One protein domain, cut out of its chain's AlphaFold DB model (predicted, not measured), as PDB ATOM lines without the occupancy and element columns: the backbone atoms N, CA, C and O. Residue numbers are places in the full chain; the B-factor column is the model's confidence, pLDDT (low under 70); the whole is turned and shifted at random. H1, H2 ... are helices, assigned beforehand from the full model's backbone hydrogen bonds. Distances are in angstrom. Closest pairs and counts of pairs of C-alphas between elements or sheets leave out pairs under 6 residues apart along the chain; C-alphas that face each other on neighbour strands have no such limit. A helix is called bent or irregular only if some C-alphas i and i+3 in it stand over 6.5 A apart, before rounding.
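AT A GLANCE: This is residues 99 to 186 of the 259 residues of an uncharacterized protein of Nematocida parisii (strain ERTm3) (UniProt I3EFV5). Three helices, H1, H3 and H4, make an up-and-down bundle, their centres at the corners of a triangle, and H5 folds back along the side of H4 as a fourth helix, away from H1 and H3. The short H2 sits at the corner by the start of H3, far from H4 and H5. The printed part has 88 residues with five named helices, in the order H1, H2, H3, H4, H5, and no named strand; its class is all helix. It is compact, with a radius of gyration of the C-alphas of 12.5 A, and spans 35 by 32 by 19 A.

HOW THE PARTS SIT: Begin with the longest helix, H3, residues 137 to 156, one of two hubs that touch three helices each. The other hub is H4, residues 160 to 172; it forms a helical hairpin with H3 at a shallow tilt of 23 degrees, opposite ways, and their closest C-alphas, those of Leu 153 and Ala 162, are 5.9 A apart. H1, residues 105 to 120, touches H3, its closest C-alphas being those of Leu 108 and Ile 149, 5.9 A apart; they run opposite ways at a tilt of 36 degrees, only just steep. H1 also touches H4, the same way at a shallow tilt of 21 degrees, with the C-alphas of Ser 116 and Ser 172 closest at 5.2 A. Look next at H5, residues 177 to 186, which forms a helical hairpin with H4 at a shallow tilt of 29 degrees, opposite ways; the closest C-alphas, of Tyr 167 and Tyr 178, are 4.6 A apart. H2, residues 130 to 135, and H3 touch only at the corner, through residues 139 to 143 of H3 alone, with C-alphas 133 and 140 closest at 5.8 A. H5 is apart from H1, H2 and H3. In H1, H4 and H5 every O i to N i+4 pair is within hydrogen-bond range; in H2 it is 1 of 2, and in H3 12 of 16.

IN THESE COORDINATES: Find C-alpha 105 at (-44.348, -8.833, 30.512); from there H1 runs 22.3 A to C-alpha 120. H2 is 9.0 A long. From C-alpha 137 at (-36.562, -34.137, 40.535) H3 runs 30.0 A to C-alpha 156; it is irregular, with C-alphas 138 and 141 7.3 A apart. H4 is 18.6 A long, and H5, 14.9 A, ends at C-alpha 186, (-33.265, 0.977, 42.396).

THE WHOLE: The two C-alphas farthest apart are those of Lys 135 and Val 186, at 35.6 A. The printed part has no cut. The link from H1 to H2, nine residues, is short, and the other three are tight. The mean pLDDT of the printed part is 93.4, and no printed residue is under 70.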
ATOM      1  N   LYS A  99     -47.271 -20.370  27.228       94.75
ATOM      2  CA  LYS A  99     -47.218 -20.891  25.853       94.75
ATOM      3  C   LYS A  99     -47.971 -19.992  24.873       94.75
ATOM      4  O   LYS A  99     -47.472 -19.774  23.777       94.75
ATOM      5  N   ILE A 100     -49.135 -19.480  25.276       93.69
ATOM      6  CA  ILE A 100     -49.991 -18.624  24.435       93.69
ATOM      7  C   ILE A 100     -49.399 -17.213  24.318       93.69
ATOM      8  O   ILE A 100     -49.299 -16.666  23.225       93.69
ATOM      9  N   PHE A 101     -48.944 -16.646  25.437       94.31
ATOM     10  CA  PHE A 101     -48.420 -15.284  25.533       94.31
ATOM     11  C   PHE A 101     -46.949 -15.296  25.971       94.31
ATOM     12  O   PHE A 101     -46.617 -14.880  27.086       94.31
ATOM     13  N   PRO A 102     -46.029 -15.788  25.124       93.88
ATOM     14  CA  PRO A 102     -44.658 -16.052  25.533       93.88
ATOM     15  C   PRO A 102     -43.890 -14.807  25.973       93.88
ATOM     16  O   PRO A 102     -42.995 -14.965  26.795       93.88
ATOM     17  N   ASN A 103     -44.243 -13.626  25.463       93.62
ATOM     18  CA  ASN A 103     -43.513 -12.373  25.672       93.62
ATOM     19  C   ASN A 103     -44.351 -11.315  26.412       93.62
ATOM     20  O   ASN A 103     -44.004 -10.138  26.409       93.62
ATOM     21  N   ASP A 104     -45.469 -11.706  27.030       94.06
ATOM     22  CA  ASP A 104     -46.269 -10.770  27.818       94.06
ATOM     23  C   ASP A 104     -45.579 -10.481  29.157       94.06
ATOM     24  O   ASP A 104     -45.487 -11.343  30.032       94.06
ATOM     25  N   LEU A 105     -45.091  -9.249  29.323       92.81
ATOM     26  CA  LEU A 105     -44.348  -8.833  30.512       92.81
ATOM     27  C   LEU A 105     -45.145  -9.046  31.808       92.81
ATOM     28  O   LEU A 105     -44.583  -9.497  32.805       92.81
ATOM     29  N   ASN A 106     -46.442  -8.733  31.815       88.88
ATOM     30  CA  ASN A 106     -47.257  -8.830  33.025       88.88
ATOM     31  C   ASN A 106     -47.460 -10.287  33.441       88.88
ATOM     32  O   ASN A 106     -47.377 -10.600  34.631       88.88
ATOM     33  N   LEU A 107     -47.668 -11.173  32.468       94.19
ATOM     34  CA  LEU A 107     -47.776 -12.605  32.691       94.19
ATOM     35  C   LEU A 107     -46.457 -13.198  33.176       94.19
ATOM     36  O   LEU A 107     -46.455 -13.976  34.127       94.19
ATOM     37  N   LEU A 108     -45.336 -12.817  32.560       97.88
ATOM     38  CA  LEU A 108     -44.014 -13.267  32.988       97.88
ATOM     39  C   LEU A 108     -43.722 -12.821  34.431       97.88
ATOM     40  O   LEU A 108     -43.301 -13.639  35.246       97.88
ATOM     41  N   CYS A 109     -44.016 -11.563  34.781       93.81
ATOM     42  CA  CYS A 109     -43.905 -11.065  36.155       93.81
ATOM     43  C   CYS A 109     -44.785 -11.858  37.134       93.81
ATOM     44  O   CYS A 109     -44.294 -12.286  38.178       93.81
ATOM     45  N   ALA A 110     -46.054 -12.108  36.790       91.69
ATOM     46  CA  ALA A 110     -46.947 -12.927  37.611       91.69
ATOM     47  C   ALA A 110     -46.411 -14.359  37.778       91.69
ATOM     48  O   ALA A 110     -46.457 -14.921  38.867       91.69
ATOM     49  N   GLY A 111     -45.837 -14.937  36.721       97.19
ATOM     50  CA  GLY A 111     -45.215 -16.252  36.786       97.19
ATOM     51  C   GLY A 111     -44.034 -16.310  37.753       97.19
ATOM     52  O   GLY A 111     -43.928 -17.264  38.524       97.19
ATOM     53  N   VAL A 112     -43.184 -15.277  37.774       97.81
ATOM     54  CA  VAL A 112     -42.108 -15.185  38.771       97.81
ATOM     55  C   VAL A 112     -42.669 -15.046  40.180       97.81
ATOM     56  O   VAL A 112     -42.197 -15.748  41.068       97.81
ATOM     57  N   GLU A 113     -43.668 -14.189  40.389       94.62
ATOM     58  CA  GLU A 113     -44.326 -13.994  41.690       94.62
ATOM     59  C   GLU A 113     -44.779 -15.328  42.298       94.62
ATOM     60  O   GLU A 113     -44.417 -15.651  43.428       94.62
ATOM     61  N   ILE A 114     -45.506 -16.127  41.514       95.12
ATOM     62  CA  ILE A 114     -46.057 -17.416  41.938       95.12
ATOM     63  C   ILE A 114     -44.956 -18.453  42.173       95.12
ATOM     64  O   ILE A 114     -44.899 -19.083  43.229       95.12
ATOM     65  N   LEU A 115     -44.054 -18.639  41.206       97.88
ATOM     66  CA  LEU A 115     -43.031 -19.684  41.294       97.88
ATOM     67  C   LEU A 115     -41.991 -19.388  42.378       97.88
ATOM     68  O   LEU A 115     -41.530 -20.312  43.041       97.88
ATOM     69  N   SER A 116     -41.651 -18.118  42.599       96.50
ATOM     70  CA  SER A 116     -40.685 -17.722  43.631       96.50
ATOM     71  C   SER A 116     -41.185 -18.067  45.029       96.50
ATOM     72  O   SER A 116     -40.411 -18.549  45.854       96.50
ATOM     73  N   GLN A 117     -42.483 -17.888  45.293       93.94
ATOM     74  CA  GLN A 117     -43.076 -18.275  46.574       93.94
ATOM     75  C   GLN A 117     -42.964 -19.783  46.820       93.94
ATOM     76  O   GLN A 117     -42.667 -20.203  47.937       93.94
ATOM     77  N   GLU A 118     -43.123 -20.604  45.782       94.00
ATOM     78  CA  GLU A 118     -42.971 -22.058  45.893       94.00
ATOM     79  C   GLU A 118     -41.551 -22.482  46.277       94.00
ATOM     80  O   GLU A 118     -41.398 -23.452  47.014       94.00
ATOM     81  N   PHE A 119     -40.524 -21.758  45.823       94.62
ATOM     82  CA  PHE A 119     -39.138 -22.011  46.226       94.62
ATOM     83  C   PHE A 119     -38.820 -21.451  47.615       94.62
ATOM     84  O   PHE A 119     -38.210 -22.148  48.425       94.62
ATOM     85  N   LEU A 120     -39.290 -20.242  47.939       91.00
ATOM     86  CA  LEU A 120     -39.058 -19.617  49.247       91.00
ATOM     87  C   LEU A 120     -39.671 -20.429  50.402       91.00
ATOM     88  O   LEU A 120     -39.059 -20.535  51.465       91.00
ATOM     89  N   LYS A 121     -40.828 -21.074  50.189       90.75
ATOM     90  CA  LYS A 121     -41.460 -21.977  51.173       90.75
ATOM     91  C   LYS A 121     -40.561 -23.145  51.592       90.75
ATOM     92  O   LYS A 121     -40.706 -23.645  52.705       90.75
ATOM     93  N   LEU A 122     -39.639 -23.574  50.728       90.44
ATOM     94  CA  LEU A 122     -38.749 -24.707  50.992       90.44
ATOM     95  C   LEU A 122     -37.587 -24.352  51.930       90.44
ATOM     96  O   LEU A 122     -36.929 -25.263  52.419       90.44
ATOM     97  N   LYS A 123     -37.334 -23.056  52.181       88.50
ATOM     98  CA  LYS A 123     -36.253 -22.559  53.057       88.50
ATOM     99  C   LYS A 123     -34.873 -23.159  52.734       88.50
ATOM    100  O   LYS A 123     -34.088 -23.458  53.630       88.50
ATOM    101  N   ILE A 124     -34.579 -23.350  51.448       89.06
ATOM    102  CA  ILE A 124     -33.303 -23.909  50.991       89.06
ATOM    103  C   ILE A 124     -32.212 -22.842  51.140       89.06
ATOM    104  O   ILE A 124     -32.316 -21.760  50.567       89.06
ATOM    105  N   SER A 125     -31.164 -23.156  51.905       86.06
ATOM    106  CA  SER A 125     -30.031 -22.257  52.165       86.06
ATOM    107  C   SER A 125     -28.915 -22.352  51.124       86.06
ATOM    108  O   SER A 125     -28.075 -21.459  51.051       86.06
ATOM    109  N   GLU A 126     -28.887 -23.407  50.309       90.94
ATOM    110  CA  GLU A 126     -27.931 -23.555  49.211       90.94
ATOM    111  C   GLU A 126     -28.469 -22.989  47.889       90.94
ATOM    112  O   GLU A 126     -29.658 -22.710  47.730       90.94
ATOM    113  N   LYS A 127     -27.579 -22.781  46.919       93.06
ATOM    114  CA  LYS A 127     -27.950 -22.252  45.603       93.06
ATOM    115  C   LYS A 127     -28.713 -23.298  44.788       93.06
ATOM    116  O   LYS A 127     -28.195 -24.383  44.512       93.06
ATOM    117  N   ILE A 128     -29.892 -22.935  44.285       93.38
ATOM    118  CA  ILE A 128     -30.718 -23.819  43.454       93.38
ATOM    119  C   ILE A 128     -30.194 -23.796  42.008       93.38
ATOM    120  O   ILE A 128     -30.444 -22.877  41.224       93.38
ATOM    121  N   THR A 129     -29.423 -24.825  41.655       93.88
ATOM    122  CA  THR A 129     -28.782 -25.008  40.339       93.88
ATOM    123  C   THR A 129     -29.323 -26.228  39.595       93.88
ATOM    124  O   THR A 129     -29.991 -27.078  40.181       93.88
ATOM    125  N   ASP A 130     -28.956 -26.390  38.321       93.19
ATOM    126  CA  ASP A 130     -29.267 -27.607  37.555       93.19
ATOM    127  C   ASP A 130     -28.765 -28.887  38.266       93.19
ATOM    128  O   ASP A 130     -29.416 -29.929  38.213       93.19
ATOM    129  N   ILE A 131     -27.631 -28.818  38.980       93.56
ATOM    130  CA  ILE A 131     -27.084 -29.942  39.765       93.56
ATOM    131  C   ILE A 131     -27.979 -30.251  40.972       93.56
ATOM    132  O   ILE A 131     -28.282 -31.417  41.224       93.56
ATOM    133  N   PHE A 132     -28.430 -29.221  41.691       93.62
ATOM    134  CA  PHE A 132     -29.374 -29.372  42.801       93.62
ATOM    135  C   PHE A 132     -30.689 -30.008  42.327       93.62
ATOM    136  O   PHE A 132     -31.194 -30.948  42.940       93.62
ATOM    137  N   ILE A 133     -31.209 -29.553  41.187       95.56
ATOM    138  CA  ILE A 133     -32.465 -30.045  40.608       95.56
ATOM    139  C   ILE A 133     -32.342 -31.485  40.103       95.56
ATOM    140  O   ILE A 133     -33.296 -32.252  40.220       95.56
ATOM    141  N   LYS A 134     -31.160 -31.916  39.635       94.31
ATOM    142  CA  LYS A 134     -30.918 -33.334  39.311       94.31
ATOM    143  C   LYS A 134     -31.137 -34.257  40.513       94.31
ATOM    144  O   LYS A 134     -31.622 -35.370  40.317       94.31
ATOM    145  N   LYS A 135     -30.809 -33.799  41.725       93.56
ATOM    146  CA  LYS A 135     -31.040 -34.531  42.983       93.56
ATOM    147  C   LYS A 135     -32.480 -34.385  43.497       93.56
ATOM    148  O   LYS A 135     -32.966 -35.273  44.183       93.56
ATOM    149  N   ASN A 136     -33.172 -33.308  43.120       92.56
ATOM    150  CA  ASN A 136     -34.520 -32.954  43.580       92.56
ATOM    151  C   ASN A 136     -35.517 -32.895  42.407       92.56
ATOM    152  O   ASN A 136     -36.042 -31.836  42.051       92.56
ATOM    153  N   GLN A 137     -35.771 -34.047  41.776       92.81
ATOM    154  CA  GLN A 137     -36.562 -34.137  40.535       92.81
ATOM    155  C   GLN A 137     -38.007 -33.632  40.678       92.81
ATOM    156  O   GLN A 137     -38.593 -33.155  39.708       92.81
ATOM    157  N   ASN A 138     -38.575 -33.672  41.884       91.56
ATOM    158  CA  ASN A 138     -39.900 -33.127  42.186       91.56
ATOM    159  C   ASN A 138     -39.997 -31.605  41.952       91.56
ATOM    160  O   ASN A 138     -41.083 -31.095  41.686       91.56
ATOM    161  N   LEU A 139     -38.877 -30.880  42.022       93.75
ATOM    162  CA  LEU A 139     -38.824 -29.431  41.805       93.75
ATOM    163  C   LEU A 139     -38.561 -29.054  40.343       93.75
ATOM    164  O   LEU A 139     -38.750 -27.897  39.966       93.75
ATOM    165  N   LYS A 140     -38.163 -30.023  39.510       94.88
ATOM    166  CA  LYS A 140     -37.667 -29.790  38.151       94.88
ATOM    167  C   LYS A 140     -38.638 -29.004  37.276       94.88
ATOM    168  O   LYS A 140     -38.250 -28.000  36.700       94.88
ATOM    169  N   SER A 141     -39.911 -29.397  37.243       94.75
ATOM    170  CA  SER A 141     -40.924 -28.725  36.414       94.75
ATOM    171  C   SER A 141     -41.095 -27.240  36.772       94.75
ATOM    172  O   SER A 141     -41.105 -26.379  35.891       94.75
ATOM    173  N   LYS A 142     -41.160 -26.916  38.074       95.88
ATOM    174  CA  LYS A 142     -41.271 -25.528  38.558       95.88
ATOM    175  C   LYS A 142     -39.991 -24.738  38.277       95.88
ATOM    176  O   LYS A 142     -40.061 -23.577  37.882       95.88
ATOM    177  N   TYR A 143     -38.834 -25.374  38.458       97.00
ATOM    178  CA  TYR A 143     -37.528 -24.766  38.219       97.00
ATOM    179  C   TYR A 143     -37.315 -24.430  36.744       97.00
ATOM    180  O   TYR A 143     -36.966 -23.296  36.422       97.00
ATOM    181  N   ASP A 144     -37.576 -25.384  35.851       97.06
ATOM    182  CA  ASP A 144     -37.419 -25.208  34.407       97.06
ATOM    183  C   ASP A 144     -38.349 -24.100  33.893       97.06
ATOM    184  O   ASP A 144     -37.935 -23.258  33.091       97.06
ATOM    185  N   LEU A 145     -39.582 -24.038  34.410       97.62
ATOM    186  CA  LEU A 145     -40.523 -22.967  34.088       97.62
ATOM    187  C   LEU A 145     -40.030 -21.598  34.575       97.62
ATOM    188  O   LEU A 145     -40.027 -20.648  33.792       97.62
ATOM    189  N   LEU A 146     -39.576 -21.487  35.829       98.06
ATOM    190  CA  LEU A 146     -39.049 -20.230  36.372       98.06
ATOM    191  C   LEU A 146     -37.801 -19.774  35.604       98.06
ATOM    192  O   LEU A 146     -37.697 -18.609  35.234       98.06
ATOM    193  N   LYS A 147     -36.880 -20.695  35.304       97.25
ATOM    194  CA  LYS A 147     -35.668 -20.426  34.519       97.25
ATOM    195  C   LYS A 147     -36.007 -19.914  33.118       97.25
ATOM    196  O   LYS A 147     -35.393 -18.951  32.662       97.25
ATOM    197  N   ASN A 148     -37.005 -20.508  32.460       97.38
ATOM    198  CA  ASN A 148     -37.506 -20.044  31.166       97.38
ATOM    199  C   ASN A 148     -38.086 -18.622  31.267       97.38
ATOM    200  O   ASN A 148     -37.667 -17.732  30.532       97.38
ATOM    201  N   ILE A 149     -38.976 -18.375  32.231       98.12
ATOM    202  CA  ILE A 149     -39.576 -17.050  32.449       98.12
ATOM    203  C   ILE A 149     -38.498 -15.987  32.719       98.12
ATOM    204  O   ILE A 149     -38.534 -14.917  32.115       98.12
ATOM    205  N   LEU A 150     -37.509 -16.282  33.570       97.19
ATOM    206  CA  LEU A 150     -36.391 -15.375  33.858       97.19
ATOM    207  C   LEU A 150     -35.543 -15.078  32.614       97.19
ATOM    208  O   LEU A 150     -35.118 -13.938  32.427       97.19
ATOM    209  N   SER A 151     -35.326 -16.075  31.750       96.56
ATOM    210  CA  SER A 151     -34.643 -15.879  30.467       96.56
ATOM    211  C   SER A 151     -35.387 -14.871  29.597       96.56
ATOM    212  O   SER A 151     -34.768 -13.949  29.076       96.56
ATOM    213  N   LYS A 152     -36.711 -14.990  29.484       97.19
ATOM    214  CA  LYS A 152     -37.519 -14.060  28.684       97.19
ATOM    215  C   LYS A 152     -37.605 -12.668  29.303       97.19
ATOM    216  O   LYS A 152     -37.495 -11.671  28.602       97.19
ATOM    217  N   LEU A 153     -37.726 -12.572  30.631       96.00
ATOM    218  CA  LEU A 153     -37.707 -11.281  31.329       96.00
ATOM    219  C   LEU A 153     -36.410 -10.501  31.094       96.00
ATOM    220  O   LEU A 153     -36.438  -9.271  31.088       96.00
ATOM    221  N   SER A 154     -35.292 -11.192  30.849       94.75
ATOM    222  CA  SER A 154     -34.015 -10.541  30.549       94.75
ATOM    223  C   SER A 154     -34.036  -9.706  29.258       94.75
ATOM    224  O   SER A 154     -33.250  -8.765  29.131       94.75
ATOM    225  N   GLU A 155     -34.977  -9.966  28.345       95.69
ATOM    226  CA  GLU A 155     -35.197  -9.156  27.140       95.69
ATOM    227  C   GLU A 155     -35.779  -7.770  27.484       95.69
ATOM    228  O   GLU A 155     -35.520  -6.787  26.792       95.69
ATOM    229  N   PHE A 156     -36.463  -7.644  28.627       93.06
ATOM    230  CA  PHE A 156     -37.073  -6.407  29.129       93.06
ATOM    231  C   PHE A 156     -36.168  -5.649  30.114       93.06
ATOM    232  O   PHE A 156     -36.652  -4.944  30.997       93.06
ATOM    233  N   LYS A 157     -34.841  -5.752  29.974       88.38
ATOM    234  CA  LYS A 157     -33.831  -5.255  30.938       88.38
ATOM    235  C   LYS A 157     -33.874  -3.759  31.295       88.38
ATOM    236  O   LYS A 157     -33.133  -3.360  32.194       88.38
ATOM    237  N   ASN A 158     -34.653  -2.952  30.574       89.75
ATOM    238  CA  ASN A 158     -34.849  -1.518  30.820       89.75
ATOM    239  C   ASN A 158     -36.175  -1.213  31.540       89.75
ATOM    240  O   ASN A 158     -36.418  -0.072  31.911       89.75
ATOM    241  N   SER A 159     -37.044  -2.211  31.725       90.94
ATOM    242  CA  SER A 159     -38.278  -2.074  32.496       90.94
ATOM    243  C   SER A 159     -37.961  -2.235  33.986       90.94
ATOM    244  O   SER A 159     -37.519  -3.321  34.376       90.94
ATOM    245  N   PRO A 160     -38.220  -1.221  34.839       88.25
ATOM    246  CA  PRO A 160     -37.994  -1.344  36.280       88.25
ATOM    247  C   PRO A 160     -38.747  -2.542  36.865       88.25
ATOM    248  O   PRO A 160     -38.205  -3.312  37.654       88.25
ATOM    249  N   ARG A 161     -39.976  -2.768  36.382       88.50
ATOM    250  CA  ARG A 161     -40.806  -3.912  36.762       88.50
ATOM    251  C   ARG A 161     -40.145  -5.240  36.396       88.50
ATOM    252  O   ARG A 161     -40.077  -6.128  37.237       88.50
ATOM    253  N   ALA A 162     -39.647  -5.389  35.167       93.81
ATOM    254  CA  ALA A 162     -39.002  -6.633  34.748       93.81
ATOM    255  C   ALA A 162     -37.771  -6.946  35.608       93.81
ATOM    256  O   ALA A 162     -37.641  -8.063  36.104       93.81
ATOM    257  N   VAL A 163     -36.904  -5.952  35.829       94.81
ATOM    258  CA  VAL A 163     -35.677  -6.115  36.624       94.81
ATOM    259  C   VAL A 163     -36.008  -6.438  38.084       94.81
ATOM    260  O   VAL A 163     -35.400  -7.348  38.646       94.81
ATOM    261  N   PHE A 164     -37.035  -5.803  38.655       92.00
ATOM    262  CA  PHE A 164     -37.514  -6.121  39.998       92.00
ATOM    263  C   PHE A 164     -37.979  -7.577  40.123       92.00
ATOM    264  O   PHE A 164     -37.570  -8.287  41.040       92.00
ATOM    265  N   PHE A 165     -38.790  -8.064  39.180       94.44
ATOM    266  CA  PHE A 165     -39.220  -9.462  39.208       94.44
ATOM    267  C   PHE A 165     -38.057 -10.424  38.937       94.44
ATOM    268  O   PHE A 165     -37.994 -11.474  39.567       94.44
ATOM    269  N   MET A 166     -37.079 -10.069  38.097       96.25
ATOM    270  CA  MET A 166     -35.854 -10.866  37.975       96.25
ATOM    271  C   MET A 166     -35.104 -10.960  39.308       96.25
ATOM    272  O   MET A 166     -34.672 -12.053  39.671       96.25
ATOM    273  N   TYR A 167     -34.980  -9.854  40.050       94.06
ATOM    274  CA  TYR A 167     -34.422  -9.860  41.404       94.06
ATOM    275  C   TYR A 167     -35.173 -10.853  42.305       94.06
ATOM    276  O   TYR A 167     -34.536 -11.734  42.878       94.06
ATOM    277  N   ILE A 168     -36.511 -10.793  42.354       93.44
ATOM    278  CA  ILE A 168     -37.330 -11.721  43.157       93.44
ATOM    279  C   ILE A 168     -37.048 -13.180  42.772       93.44
ATOM    280  O   ILE A 168     -36.788 -14.016  43.641       93.44
ATOM    281  N   GLY A 169     -37.066 -13.494  41.475       96.12
ATOM    282  CA  GLY A 169     -36.878 -14.864  41.008       96.12
ATOM    283  C   GLY A 169     -35.478 -15.396  41.295       96.12
ATOM    284  O   GLY A 169     -35.346 -16.500  41.819       96.12
ATOM    285  N   TYR A 170     -34.425 -14.618  41.036       95.94
ATOM    286  CA  TYR A 170     -33.064 -15.049  41.368       95.94
ATOM    287  C   TYR A 170     -32.818 -15.126  42.879       95.94
ATOM    288  O   TYR A 170     -32.087 -16.019  43.310       95.94
ATOM    289  N   ASN A 171     -33.461 -14.267  43.676       92.69
ATOM    290  CA  ASN A 171     -33.418 -14.345  45.135       92.69
ATOM    291  C   ASN A 171     -34.054 -15.654  45.638       92.69
ATOM    292  O   ASN A 171     -33.447 -16.366  46.429       92.69
ATOM    293  N   SER A 172     -35.211 -16.055  45.092       94.81
ATOM    294  CA  SER A 172     -35.856 -17.334  45.449       94.81
ATOM    295  C   SER A 172     -35.036 -18.580  45.104       94.81
ATOM    296  O   SER A 172     -35.219 -19.634  45.706       94.81
ATOM    297  N   LEU A 173     -34.112 -18.460  44.149       95.19
ATOM    298  CA  LEU A 173     -33.181 -19.519  43.758       95.19
ATOM    299  C   LEU A 173     -31.847 -19.440  44.515       95.19
ATOM    300  O   LEU A 173     -30.912 -20.174  44.182       95.19
ATOM    301  N   ASN A 174     -31.742 -18.524  45.484       90.44
ATOM    302  CA  ASN A 174     -30.527 -18.195  46.221       90.44
ATOM    303  C   ASN A 174     -29.323 -17.969  45.286       90.44
ATOM    304  O   ASN A 174     -28.212 -18.472  45.470       90.44
ATOM    305  N   ASN A 175     -29.576 -17.269  44.179       89.69
ATOM    306  CA  ASN A 175     -28.589 -17.019  43.144       89.69
ATOM    307  C   ASN A 175     -28.056 -15.597  43.264       89.69
ATOM    308  O   ASN A 175     -28.773 -14.652  42.956       89.69
ATOM    309  N   THR A 176     -26.774 -15.464  43.608       86.19
ATOM    310  CA  THR A 176     -26.061 -14.193  43.846       86.19
ATOM    311  C   THR A 176     -26.295 -13.084  42.813       86.19
ATOM    312  O   THR A 176     -26.213 -11.914  43.165       86.19
ATOM    313  N   LYS A 177     -26.679 -13.422  41.572       87.44
ATOM    314  CA  LYS A 177     -27.150 -12.460  40.556       87.44
ATOM    315  C   LYS A 177     -28.261 -11.517  41.042       87.44
ATOM    316  O   LYS A 177     -28.430 -10.450  40.458       87.44
ATOM    317  N   TYR A 178     -29.046 -11.897  42.053       87.25
ATOM    318  CA  TYR A 178     -30.129 -11.053  42.559       87.25
ATOM    319  C   TYR A 178     -29.616  -9.714  43.114       87.25
ATOM    320  O   TYR A 178     -30.336  -8.727  43.036       87.25
ATOM    321  N   ILE A 179     -28.377  -9.652  43.617       87.06
ATOM    322  CA  ILE A 179     -27.796  -8.436  44.207       87.06
ATOM    323  C   ILE A 179     -27.613  -7.355  43.136       87.06
ATOM    324  O   ILE A 179     -28.105  -6.236  43.288       87.06
ATOM    325  N   ASP A 180     -26.995  -7.712  42.005       91.31
ATOM    326  CA  ASP A 180     -26.821  -6.803  40.864       91.31
ATOM    327  C   ASP A 180     -28.172  -6.304  40.331       91.31
ATOM    328  O   ASP A 180     -28.328  -5.146  39.941       91.31
ATOM    329  N   LEU A 181     -29.179  -7.180  40.344       93.31
ATOM    330  CA  LEU A 181     -30.534  -6.849  39.914       93.31
ATOM    331  C   LEU A 181     -31.260  -5.937  40.905       93.31
ATOM    332  O   LEU A 181     -32.045  -5.099  40.465       93.31
ATOM    333  N   LEU A 182     -31.003  -6.060  42.209       91.69
ATOM    334  CA  LEU A 182     -31.555  -5.165  43.224       91.69
ATOM    335  C   LEU A 182     -31.028  -3.741  43.031       91.69
ATOM    336  O   LEU A 182     -31.826  -2.812  42.917       91.69
ATOM    337  N   MET A 183     -29.705  -3.581  42.901       91.56
ATOM    338  CA  MET A 183     -29.080  -2.279  42.628       91.56
ATOM    339  C   MET A 183     -29.639  -1.663  41.340       91.56
ATOM    340  O   MET A 183     -30.150  -0.545  41.346       91.56
ATOM    341  N   LYS A 184     -29.675  -2.447  40.257       93.81
ATOM    342  CA  LYS A 184     -30.229  -1.998  38.977       93.81
ATOM    343  C   LYS A 184     -31.719  -1.635  39.056       93.81
ATOM    344  O   LYS A 184     -32.163  -0.727  38.358       93.81
ATOM    345  N   SER A 185     -32.505  -2.340  39.871       91.00
ATOM    346  CA  SER A 185     -33.927  -2.021  40.065       91.00
ATOM    347  C   SER A 185     -34.101  -0.658  40.733       91.00
ATOM    348  O   SER A 185     -34.958   0.110  40.306       91.00
ATOM    349  N   VAL A 186     -33.269  -0.337  41.729       91.44
ATOM    350  CA  VAL A 186     -33.265   0.977  42.396       91.44
ATOM    351  C   VAL A 186     -32.850   2.091  41.433       91.44
ATOM    352  O   VAL A 186     -33.471   3.152  41.437       91.44
TER     353      VAL A 186